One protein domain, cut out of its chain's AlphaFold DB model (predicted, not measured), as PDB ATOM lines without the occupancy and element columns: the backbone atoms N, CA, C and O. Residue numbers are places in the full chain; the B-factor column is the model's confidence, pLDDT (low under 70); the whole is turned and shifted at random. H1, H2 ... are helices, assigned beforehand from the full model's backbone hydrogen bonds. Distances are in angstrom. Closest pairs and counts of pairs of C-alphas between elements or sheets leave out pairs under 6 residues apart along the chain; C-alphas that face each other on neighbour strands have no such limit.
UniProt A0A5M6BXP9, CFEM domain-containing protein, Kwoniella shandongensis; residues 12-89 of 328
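What this domain is: This is residues 12 to 89 of the 328 residues of the protein "CFEM domain-containing protein" of Kwoniella shandongensis (UniProt A0A5M6BXP9). What shape does the backbone make? Two long helices, H4 and H5, make a hairpin that spreads as a narrow V from its link; the shorter H2 packs on both of them near that link, and the short H3 crosses the wide end. Residues 12 to 18 of H1 stick out from this body. What is it built of? The printed part has 78 residues with five named helices, H1 to H5 in that order, and no named strand, and its class is all helix. It is compact, with a radius of gyration of the C-alphas of 12.0 A and spans of 28 by 27 by 22 A.

How they stand to each other: Where does the printed part begin? H1, residues 12 to 19, is close but not clearly touching H2, residues 24 to 31; their closest C-alphas, of Ala 19 and Thr 27, are 7.7 A apart. What does H2 meet? It touches H4, residues 51 to 64, at a shallow tilt of 24 degrees, opposite ways, closest at the C-alphas of Cys 29 and Cys 60, 5.6 A. It touches residues 69 to 73 of H5, residues 67 to 83, at a steep tilt of 42 degrees, the same way, closest at the C-alphas of Val 26 and Gly 73, 5.6 A. How do the later helices stand? H3, residues 44 to 49, only just touches H4, with 3 pairs of C-alphas within 8 A, and only at the corner by their link, about perpendicular at 87 degrees; the closest C-alphas are those of Ile 47 and Tyr 53, 6.3 A. H3 also only just touches H5, with 3 such pairs, closest at the C-alphas of Cys 48 and Cys 81, 5.4 A. H4 and H5 form a helical hairpin at a shallow tilt of 24 degrees, and the C-alphas of Phe 61 and Ser 70, their closest, are 5.3 A apart. Are the backbones sound? In H1, H2, H3, H4 and H5 every O i to N i+4 pair is within hydrogen-bond range.

Where its parts are: Where does H1 start? C-alpha 12 is at (199.276, 316.473, 225.917), and H1 is 9.6 A long; H2 is 10.6 A and H3 8.5 A. Where do the long helices run? H4 begins at C-alpha 51, (206.371, 343.514, 229.216), and is 19.5 A long. H5 is 24.6 A long and ends at C-alpha 83, (191.873, 334.146, 232.578).

The domain as a whole: How far does it reach? The two C-alphas farthest apart, of His 13 and Ser 89, are 33.6 A apart, and the printed part has no cut. Which link is long? That from H2 to H3, residues 32 to 43; the other three are tight. Where is confidence low? The pLDDT is under 70 in residues 12 to 21 and 85 to 89, against a mean of 86.0 over the printed part of this model.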
ATOM      1  N   LEU A  12     198.715 316.097 227.219       52.66
ATOM      2  CA  LEU A  12     199.276 316.473 225.917       52.66
ATOM      3  C   LEU A  12     198.235 316.393 224.798       52.66
ATOM      4  O   LEU A  12     198.155 317.326 224.012       52.66
ATOM      5  N   HIS A  13     197.407 315.347 224.738       51.22
ATOM      6  CA  HIS A  13     196.402 315.177 223.681       51.22
ATOM      7  C   HIS A  13     195.271 316.214 223.762       51.22
ATOM      8  O   HIS A  13     194.833 316.747 222.745       51.22
ATOM      9  N   ARG A  14     194.823 316.574 224.971       52.41
ATOM     10  CA  ARG A  14     193.816 317.635 225.141       52.41
ATOM     11  C   ARG A  14     194.405 319.029 224.898       52.41
ATOM     12  O   ARG A  14     193.743 319.864 224.284       52.41
ATOM     13  N   ARG A  15     195.677 319.253 225.259       54.19
ATOM     14  CA  ARG A  15     196.430 320.417 224.766       54.19
ATOM     15  C   ARG A  15     196.599 320.377 223.255       54.19
ATOM     16  O   ARG A  15     196.560 321.440 222.673       54.19
ATOM     17  N   GLN A  16     196.722 319.217 222.616       55.09
ATOM     18  CA  GLN A  16     196.797 319.087 221.157       55.09
ATOM     19  C   GLN A  16     195.455 319.340 220.469       55.09
ATOM     20  O   GLN A  16     195.468 319.854 219.365       55.09
ATOM     21  N   ALA A  17     194.310 319.069 221.102       52.44
ATOM     22  CA  ALA A  17     192.996 319.416 220.549       52.44
ATOM     23  C   ALA A  17     192.694 320.925 220.651       52.44
ATOM     24  O   ALA A  17     192.135 321.504 219.726       52.44
ATOM     25  N   ALA A  18     193.124 321.589 221.730       53.91
ATOM     26  CA  ALA A  18     193.084 323.053 221.826       53.91
ATOM     27  C   ALA A  18     194.209 323.726 221.007       53.91
ATOM     28  O   ALA A  18     194.006 324.782 220.414       53.91
ATOM     29  N   ALA A  19     195.382 323.096 220.911       49.59
ATOM     30  CA  ALA A  19     196.485 323.517 220.047       49.59
ATOM     31  C   ALA A  19     196.248 323.162 218.577       49.59
ATOM     32  O   ALA A  19     196.922 323.720 217.725       49.59
ATOM     33  N   ALA A  20     195.262 322.323 218.248       50.44
ATOM     34  CA  ALA A  20     194.813 322.141 216.871       50.44
ATOM     35  C   ALA A  20     194.179 323.428 216.319       50.44
ATOM     36  O   ALA A  20     194.113 323.593 215.105       50.44
ATOM     37  N   ALA A  21     193.765 324.362 217.187       64.25
ATOM     38  CA  ALA A  21     193.316 325.690 216.779       64.25
ATOM     39  C   ALA A  21     194.442 326.742 216.757       64.25
ATOM     40  O   ALA A  21     194.299 327.764 216.089       64.25
ATOM     41  N   ALA A  22     195.550 326.520 217.474       79.00
ATOM     42  CA  ALA A  22     196.659 327.468 217.528       79.00
ATOM     43  C   ALA A  22     197.731 327.085 216.490       79.00
ATOM     44  O   ALA A  22     198.322 326.010 216.595       79.00
ATOM     45  N   PRO A  23     198.034 327.948 215.504       91.81
ATOM     46  CA  PRO A  23     199.064 327.669 214.510       91.81
ATOM     47  C   PRO A  23     200.405 327.306 215.161       91.81
ATOM     48  O   PRO A  23     200.785 327.890 216.180       91.81
ATOM     49  N   ALA A  24     201.155 326.380 214.555       92.56
ATOM     50  CA  ALA A  24     202.442 325.919 215.091       92.56
ATOM     51  C   ALA A  24     203.440 327.070 215.317       92.56
ATOM     52  O   ALA A  24     204.253 327.026 216.241       92.56
ATOM     53  N   CYS A  25     203.351 328.131 214.509       95.94
ATOM     54  CA  CYS A  25     204.154 329.326 214.717       95.94
ATOM     55  C   CYS A  25     203.836 330.019 216.050       95.94
ATOM     56  O   CYS A  25     204.741 330.347 216.816       95.94
ATOM     57  N   VAL A  26     202.548 330.182 216.361       95.50
ATOM     58  CA  VAL A  26     202.091 330.842 217.587       95.50
ATOM     59  C   VAL A  26     202.564 330.065 218.815       95.50
ATOM     60  O   VAL A  26     203.130 330.651 219.735       95.50
ATOM     61  N   THR A  27     202.395 328.741 218.817       93.62
ATOM     62  CA  THR A  27     202.815 327.898 219.946       93.62
ATOM     63  C   THR A  27     204.331 327.899 220.133       93.62
ATOM     64  O   THR A  27     204.801 327.978 221.267       93.62
ATOM     65  N   THR A  28     205.097 327.897 219.037       96.06
ATOM     66  CA  THR A  28     206.563 327.999 219.080       96.06
ATOM     67  C   THR A  28     207.004 329.339 219.663       96.06
ATOM     68  O   THR A  28     207.810 329.358 220.587       96.06
ATOM     69  N   CYS A  29     206.433 330.450 219.191       97.00
ATOM     70  CA  CYS A  29     206.770 331.787 219.677       97.00
ATOM     71  C   CYS A  29     206.401 332.010 221.148       97.00
ATOM     72  O   CYS A  29     207.138 332.674 221.869       97.00
ATOM     73  N   MET A  30     205.291 331.440 221.622       94.75
ATOM     74  CA  MET A  30     204.961 331.477 223.050       94.75
ATOM     75  C   MET A  30     205.924 330.613 223.880       94.75
ATOM     76  O   MET A  30     206.283 330.991 224.988       94.75
ATOM     77  N   ALA A  31     206.388 329.477 223.352       94.81
ATOM     78  CA  ALA A  31     207.345 328.617 224.050       94.81
ATOM     79  C   ALA A  31     208.766 329.208 224.124       94.81
ATOM     80  O   ALA A  31     209.508 328.878 225.046       94.81
ATOM     81  N   THR A  32     209.156 330.064 223.173       96.06
ATOM     82  CA  THR A  32     210.482 330.709 223.124       96.06
ATOM     83  C   THR A  32     210.517 332.112 223.730       96.06
ATOM     84  O   THR A  32     211.583 332.728 223.752       96.06
ATOM     85  N   GLY A  33     209.380 332.622 224.212       96.06
ATOM     86  CA  GLY A  33     209.289 333.948 224.818       96.06
ATOM     87  C   GLY A  33     210.239 334.125 226.007       96.06
ATOM     88  O   GLY A  33     210.481 333.198 226.783       96.06
ATOM     89  N   ASP A  34     210.770 335.335 226.159       97.25
ATOM     90  CA  ASP A  34     211.702 335.678 227.226       97.25
ATOM     91  C   ASP A  34     210.969 335.778 228.571       97.25
ATOM     92  O   ASP A  34     210.186 336.695 228.811       97.25
ATOM     93  N   THR A  35     211.229 334.820 229.459       96.69
ATOM     94  CA  THR A  35     210.628 334.749 230.800       96.69
ATOM     95  C   THR A  35     211.467 335.448 231.871       96.69
ATOM     96  O   THR A  35     211.212 335.264 233.063       96.69
ATOM     97  N   THR A  36     212.451 336.267 231.484       97.06
ATOM     98  CA  THR A  36     213.285 337.028 232.423       97.06
ATOM     99  C   THR A  36     212.413 337.831 233.393       97.06
ATOM    100  O   THR A  36     211.589 338.653 232.991       97.06
ATOM    101  N   GLY A  37     212.605 337.584 234.692       94.25
ATOM    102  CA  GLY A  37     211.827 338.195 235.775       94.25
ATOM    103  C   GLY A  37     210.689 337.327 236.322       94.25
ATOM    104  O   GLY A  37     210.153 337.659 237.375       94.25
ATOM    105  N   CYS A  38     210.367 336.205 235.675       95.81
ATOM    106  CA  CYS A  38     209.380 335.236 236.147       95.81
ATOM    107  C   CYS A  38     210.031 333.938 236.630       95.81
ATOM    108  O   CYS A  38     211.145 333.594 236.240       95.81
ATOM    109  N   THR A  39     209.332 333.202 237.497       95.12
ATOM    110  CA  THR A  39     209.861 331.969 238.110       95.12
ATOM    111  C   THR A  39     209.997 330.805 237.117       95.12
ATOM    112  O   THR A  39     210.747 329.863 237.364       95.12
ATOM    113  N   GLY A  40     209.312 330.885 235.974       91.44
ATOM    114  CA  GLY A  40     209.408 329.955 234.852       91.44
ATOM    115  C   GLY A  40     208.170 330.030 233.955       91.44
ATOM    116  O   GLY A  40     207.265 330.821 234.209       91.44
ATOM    117  N   PHE A  41     208.092 329.161 232.940       89.56
ATOM    118  CA  PHE A  41     206.981 329.095 231.968       89.56
ATOM    119  C   PHE A  41     205.613 328.699 232.560       89.56
ATOM    120  O   PHE A  41     204.607 328.703 231.856       89.56
ATOM    121  N   THR A  42     205.570 328.323 233.839       90.56
ATOM    122  CA  THR A  42     204.343 327.946 234.556       90.56
ATOM    123  C   THR A  42     203.728 329.097 235.354       90.56
ATOM    124  O   THR A  42     202.606 328.963 235.835       90.56
ATOM    125  N   ASP A  43     204.438 330.215 235.519       93.62
ATOM    126  CA  ASP A  43     203.968 331.389 236.265       93.62
ATOM    127  C   ASP A  43     203.206 332.341 235.340       93.62
ATOM    128  O   ASP A  43     203.684 333.409 234.956       93.62
ATOM    129  N   TYR A  44     202.012 331.911 234.929       91.75
ATOM    130  CA  TYR A  44     201.185 332.640 233.966       91.75
ATOM    131  C   TYR A  44     200.825 334.052 234.440       91.75
ATOM    132  O   TYR A  44     200.735 334.966 233.624       91.75
ATOM    133  N   THR A  45     200.691 334.254 235.752       92.94
ATOM    134  CA  THR A  45     200.473 335.566 236.371       92.94
ATOM    135  C   THR A  45     201.630 336.525 236.120       92.94
ATOM    136  O   THR A  45     201.405 337.647 235.666       92.94
ATOM    137  N   CYS A  46     202.871 336.090 236.362       95.06
ATOM    138  CA  CYS A  46     204.042 336.917 236.101       95.06
ATOM    139  C   CYS A  46     204.262 337.126 234.600       95.06
ATOM    140  O   CYS A  46     204.508 338.246 234.154       95.06
ATOM    141  N   ILE A  47     204.127 336.061 233.804       95.25
ATOM    142  CA  ILE A  47     204.335 336.095 232.352       95.25
ATOM    143  C   ILE A  47     203.390 337.101 231.688       95.25
ATOM    144  O   ILE A  47     203.819 337.894 230.854       95.25
ATOM    145  N   CYS A  48     202.121 337.117 232.100       94.88
ATOM    146  CA  CYS A  48     201.126 338.057 231.593       94.88
ATOM    147  C   CYS A  48     201.320 339.502 232.073       94.88
ATOM    148  O   CYS A  48     200.780 340.418 231.456       94.88
ATOM    149  N   ALA A  49     202.086 339.727 233.143       94.19
ATOM    150  CA  ALA A  49     202.457 341.059 233.620       94.19
ATOM    151  C   ALA A  49     203.809 341.546 233.058       94.19
ATOM    152  O   ALA A  49     204.100 342.743 233.092       94.19
ATOM    153  N   SER A  50     204.645 340.642 232.539       95.25
ATOM    154  CA  SER A  50     205.983 340.953 232.037       95.25
ATOM    155  C   SER A  50     205.933 341.550 230.631       95.25
ATOM    156  O   SER A  50     205.679 340.861 229.641       95.25
ATOM    157  N   SER A  51     206.246 342.844 230.516       95.31
ATOM    158  CA  SER A  51     206.371 343.514 229.216       95.31
ATOM    159  C   SER A  51     207.491 342.919 228.358       95.31
ATOM    160  O   SER A  51     207.362 342.888 227.136       95.31
ATOM    161  N   THR A  52     208.558 342.394 228.972       96.25
ATOM    162  CA  THR A  52     209.656 341.706 228.276       96.25
ATOM    163  C   THR A  52     209.150 340.468 227.542       96.25
ATOM    164  O   THR A  52     209.387 340.328 226.340       96.25
ATOM    165  N   TYR A  53     208.376 339.620 228.227       96.00
ATOM    166  CA  TYR A  53     207.782 338.434 227.613       96.00
ATOM    167  C   TYR A  53     206.829 338.829 226.485       96.00
ATOM    168  O   TYR A  53     206.991 338.366 225.356       96.00
ATOM    169  N   ILE A  54     205.899 339.754 226.749       94.88
ATOM    170  CA  ILE A  54     204.909 340.210 225.764       94.88
ATOM    171  C   ILE A  54     205.593 340.756 224.503       94.88
ATOM    172  O   ILE A  54     205.240 340.359 223.394       94.88
ATOM    173  N   ASN A  55     206.604 341.616 224.654       96.25
ATOM    174  CA  ASN A  55     207.333 342.192 223.525       96.25
ATOM    175  C   ASN A  55     208.145 341.139 222.762       96.25
ATOM    176  O   ASN A  55     208.205 341.196 221.533       96.25
ATOM    177  N   SER A  56     208.744 340.165 223.456       97.50
ATOM    178  CA  SER A  56     209.509 339.089 222.813       97.50
ATOM    179  C   SER A  56     208.611 338.176 221.969       97.50
ATOM    180  O   SER A  56     208.914 337.917 220.805       97.50
ATOM    181  N   VAL A  57     207.452 337.778 222.506       96.94
ATOM    182  CA  VAL A  57     206.467 336.945 221.806       96.94
ATOM    183  C   VAL A  57     205.837 337.715 220.648       96.94
ATOM    184  O   VAL A  57     205.727 337.174 219.551       96.94
ATOM    185  N   ALA A  58     205.488 338.990 220.844       96.06
ATOM    186  CA  ALA A  58     204.974 339.845 219.774       96.06
ATOM    187  C   ALA A  58     205.995 340.024 218.639       96.06
ATOM    188  O   ALA A  58     205.628 339.955 217.465       96.06
ATOM    189  N   SER A  59     207.276 340.196 218.975       97.44
ATOM    190  CA  SER A  59     208.353 340.282 217.981       97.44
ATOM    191  C   SER A  59     208.512 338.969 217.216       97.44
ATOM    192  O   SER A  59     208.648 338.991 215.996       97.44
ATOM    193  N   CYS A  60     208.418 337.832 217.910       98.06
ATOM    194  CA  CYS A  60     208.445 336.513 217.282       98.06
ATOM    195  C   CYS A  60     207.241 336.296 216.354       98.06
ATOM    196  O   CYS A  60     207.408 335.839 215.225       98.06
ATOM    197  N   PHE A  61     206.032 336.686 216.774       97.19
ATOM    198  CA  PHE A  61     204.849 336.626 215.913       97.19
ATOM    199  C   PHE A  61     205.039 337.451 214.640       97.19
ATOM    200  O   PHE A  61     204.687 336.982 213.563       97.19
ATOM    201  N   ALA A  62     205.627 338.646 214.751       96.31
ATOM    202  CA  ALA A  62     205.889 339.508 213.604       96.31
ATOM    203  C   ALA A  62     206.968 338.953 212.657       96.31
ATOM    204  O   ALA A  62     206.887 339.182 211.453       96.31
ATOM    205  N   SER A  63     207.977 338.241 213.174       97.75
ATOM    206  CA  SER A  63     209.075 337.704 212.358       97.75
ATOM    207  C   SER A  63     208.792 336.334 211.755       97.75
ATOM    208  O   SER A  63     209.320 336.010 210.695       97.75
ATOM    209  N   SER A  64     208.031 335.502 212.463       97.31
ATOM    210  CA  SER A  64     207.948 334.068 212.182       97.31
ATOM    211  C   SER A  64     206.559 333.619 211.752       97.31
ATOM    212  O   SER A  64     206.456 332.572 211.114       97.31
ATOM    213  N   CYS A  65     205.507 334.378 212.079       96.88
ATOM    214  CA  CYS A  65     204.130 333.988 211.790       96.88
ATOM    215  C   CYS A  65     203.536 334.827 210.661       96.88
ATOM    216  O   CYS A  65     203.883 335.991 210.458       96.88
ATOM    217  N   ASN A  66     202.577 334.243 209.945       97.31
ATOM    218  CA  ASN A  66     201.794 334.996 208.970       97.31
ATOM    219  C   ASN A  66     200.873 336.003 209.677       97.31
ATOM    220  O   ASN A  66     200.479 335.805 210.827       97.31
ATOM    221  N   ALA A  67     200.453 337.059 208.973       94.75
ATOM    222  CA  ALA A  67     199.613 338.115 209.551       94.75
ATOM    223  C   ALA A  67     198.319 337.574 210.200       94.75
ATOM    224  O   ALA A  67     197.955 337.994 211.298       94.75
ATOM    225  N   SER A  68     197.666 336.587 209.578       92.81
ATOM    226  CA  SER A  68     196.470 335.930 210.131       92.81
ATOM    227  C   SER A  68     196.760 335.159 211.423       92.81
ATOM    228  O   SER A  68     196.002 335.253 212.385       92.81
ATOM    229  N   GLU A  69     197.876 334.434 211.470       93.69
ATOM    230  CA  GLU A  69     198.304 333.666 212.640       93.69
ATOM    231  C   GLU A  69     198.723 334.584 213.787       93.69
ATOM    232  O   GLU A  69     198.387 334.313 214.936       93.69
ATOM    233  N   SER A  70     199.396 335.700 213.489       94.31
ATOM    234  CA  SER A  70     199.773 336.690 214.501       94.31
ATOM    235  C   SER A  70     198.553 337.350 215.150       94.31
ATOM    236  O   SER A  70     198.540 337.530 216.366       94.31
ATOM    237  N   ALA A  71     197.497 337.639 214.378       92.00
ATOM    238  CA  ALA A  71     196.256 338.195 214.909       92.00
ATOM    239  C   ALA A  71     195.554 337.190 215.838       92.00
ATOM    240  O   ALA A  71     195.088 337.549 216.921       92.00
ATOM    241  N   LEU A  72     195.547 335.912 215.449       88.88
ATOM    242  CA  LEU A  72     195.012 334.817 216.259       88.88
ATOM    243  C   LEU A  72     195.836 334.614 217.541       88.88
ATOM    244  O   LEU A  72     195.268 334.509 218.625       88.88
ATOM    245  N   GLY A  73     197.167 334.640 217.447       92.31
ATOM    246  CA  GLY A  73     198.070 334.539 218.596       92.31
ATOM    247  C   GLY A  73     197.935 335.702 219.581       92.31
ATOM    248  O   GLY A  73     197.985 335.497 220.796       92.31
ATOM    249  N   GLN A  74     197.694 336.919 219.088       92.00
ATOM    250  CA  GLN A  74     197.388 338.078 219.931       92.00
ATOM    251  C   GLN A  74     196.050 337.914 220.662       92.00
ATOM    252  O   GLN A  74     195.992 338.116 221.873       92.00
ATOM    253  N   ALA A  75     194.990 337.490 219.969       88.75
ATOM    254  CA  ALA A  75     193.702 337.225 220.608       88.75
ATOM    255  C   ALA A  75     193.809 336.107 221.663       88.75
ATOM    256  O   ALA A  75     193.298 336.246 222.775       88.75
ATOM    257  N   TYR A  76     194.535 335.031 221.345       90.75
ATOM    258  CA  TYR A  76     194.768 333.906 222.249       90.75
ATOM    259  C   TYR A  76     195.533 334.323 223.513       90.75
ATOM    260  O   TYR A  76     195.119 334.000 224.623       90.75
ATOM    261  N   SER A  77     196.625 335.080 223.365       91.19
ATOM    262  CA  SER A  77     197.415 335.567 224.507       91.19
ATOM    263  C   SER A  77     196.629 336.542 225.389       91.19
ATOM    264  O   SER A  77     196.708 336.441 226.612       91.19
ATOM    265  N   GLN A  78     195.797 337.413 224.807       88.94
ATOM    266  CA  GLN A  78     194.901 338.286 225.572       88.94
ATOM    267  C   GLN A  78     193.861 337.492 226.373       88.94
ATOM    268  O   GLN A  78     193.668 337.767 227.556       88.94
ATOM    269  N   GLN A  79     193.223 336.489 225.761       87.44
ATOM    270  CA  GLN A  79     192.259 335.629 226.456       87.44
ATOM    271  C   GLN A  79     192.922 334.816 227.573       87.44
ATOM    272  O   GLN A  79     192.384 334.740 228.678       87.44
ATOM    273  N   ALA A  80     194.107 334.256 227.317       87.81
ATOM    274  CA  ALA A  80     194.868 333.528 228.323       87.81
ATOM    275  C   ALA A  80     195.214 334.433 229.517       87.81
ATOM    276  O   ALA A  80     194.967 334.065 230.663       87.81
ATOM    277  N   CYS A  81     195.711 335.645 229.267       90.69
ATOM    278  CA  CYS A  81     196.062 336.572 230.340       90.69
ATOM    279  C   CYS A  81     194.850 337.117 231.102       90.69
ATOM    280  O   CYS A  81     194.930 337.295 232.317       90.69
ATOM    281  N   ALA A  82     193.711 337.307 230.429       86.75
ATOM    282  CA  ALA A  82     192.458 337.652 231.093       86.75
ATOM    283  C   ALA A  82     191.999 336.552 232.066       86.75
ATOM    284  O   ALA A  82     191.479 336.862 233.136       86.75
ATOM    285  N   TYR A  83     192.231 335.280 231.727       86.38
ATOM    286  CA  TYR A  83     191.873 334.146 232.578       86.38
ATOM    287  C   TYR A  83     192.744 334.041 233.838       86.38
ATOM    288  O   TYR A  83     192.221 333.837 234.931       86.38
ATOM    289  N   TYR A  84     194.062 334.226 233.714       85.25
ATOM    290  CA  TYR A  84     194.995 334.100 234.844       85.25
ATOM    291  C   TYR A  84     195.053 335.330 235.767       85.25
ATOM    292  O   TYR A  84     195.827 335.350 236.720       85.25
ATOM    293  N   GLY A  85     194.179 336.318 235.561       61.47
ATOM    294  CA  GLY A  85     193.743 337.176 236.662       61.47
ATOM    295  C   GLY A  85     194.600 338.402 236.963       61.47
ATOM    296  O   GLY A  85     194.431 338.994 238.025       61.47
ATOM    297  N   SER A  86     195.421 338.872 236.025       55.50
ATOM    298  CA  SER A  86     195.616 340.318 235.938       55.50
ATOM    299  C   SER A  86     194.814 340.782 234.734       55.50
ATOM    300  O   SER A  86     195.257 340.524 233.611       55.50
ATOM    301  N   PRO A  87     193.667 341.481 234.889       56.06
ATOM    302  CA  PRO A  87     193.248 342.354 233.805       56.06
ATOM    303  C   PRO A  87     194.498 343.151 233.443       56.06
ATOM    304  O   PRO A  87     195.179 343.656 234.344       56.06
ATOM    305  N   LEU A  88     194.868 343.156 232.162       52.62
ATOM    306  CA  LEU A  88     195.863 344.070 231.617       52.62
ATOM    307  C   LEU A  88     195.301 345.463 231.887       52.62
ATOM    308  O   LEU A  88     194.644 346.062 231.039       52.62
ATOM    309  N   SER A  89     195.442 345.928 233.126       50.06
ATOM    310  CA  SER A  89     195.027 347.240 233.538       50.06
ATOM    311  C   SER A  89     195.881 348.106 232.654       50.06
ATOM    312  O   SER A  89     197.105 348.100 232.773       50.06
TER     313      SER A  89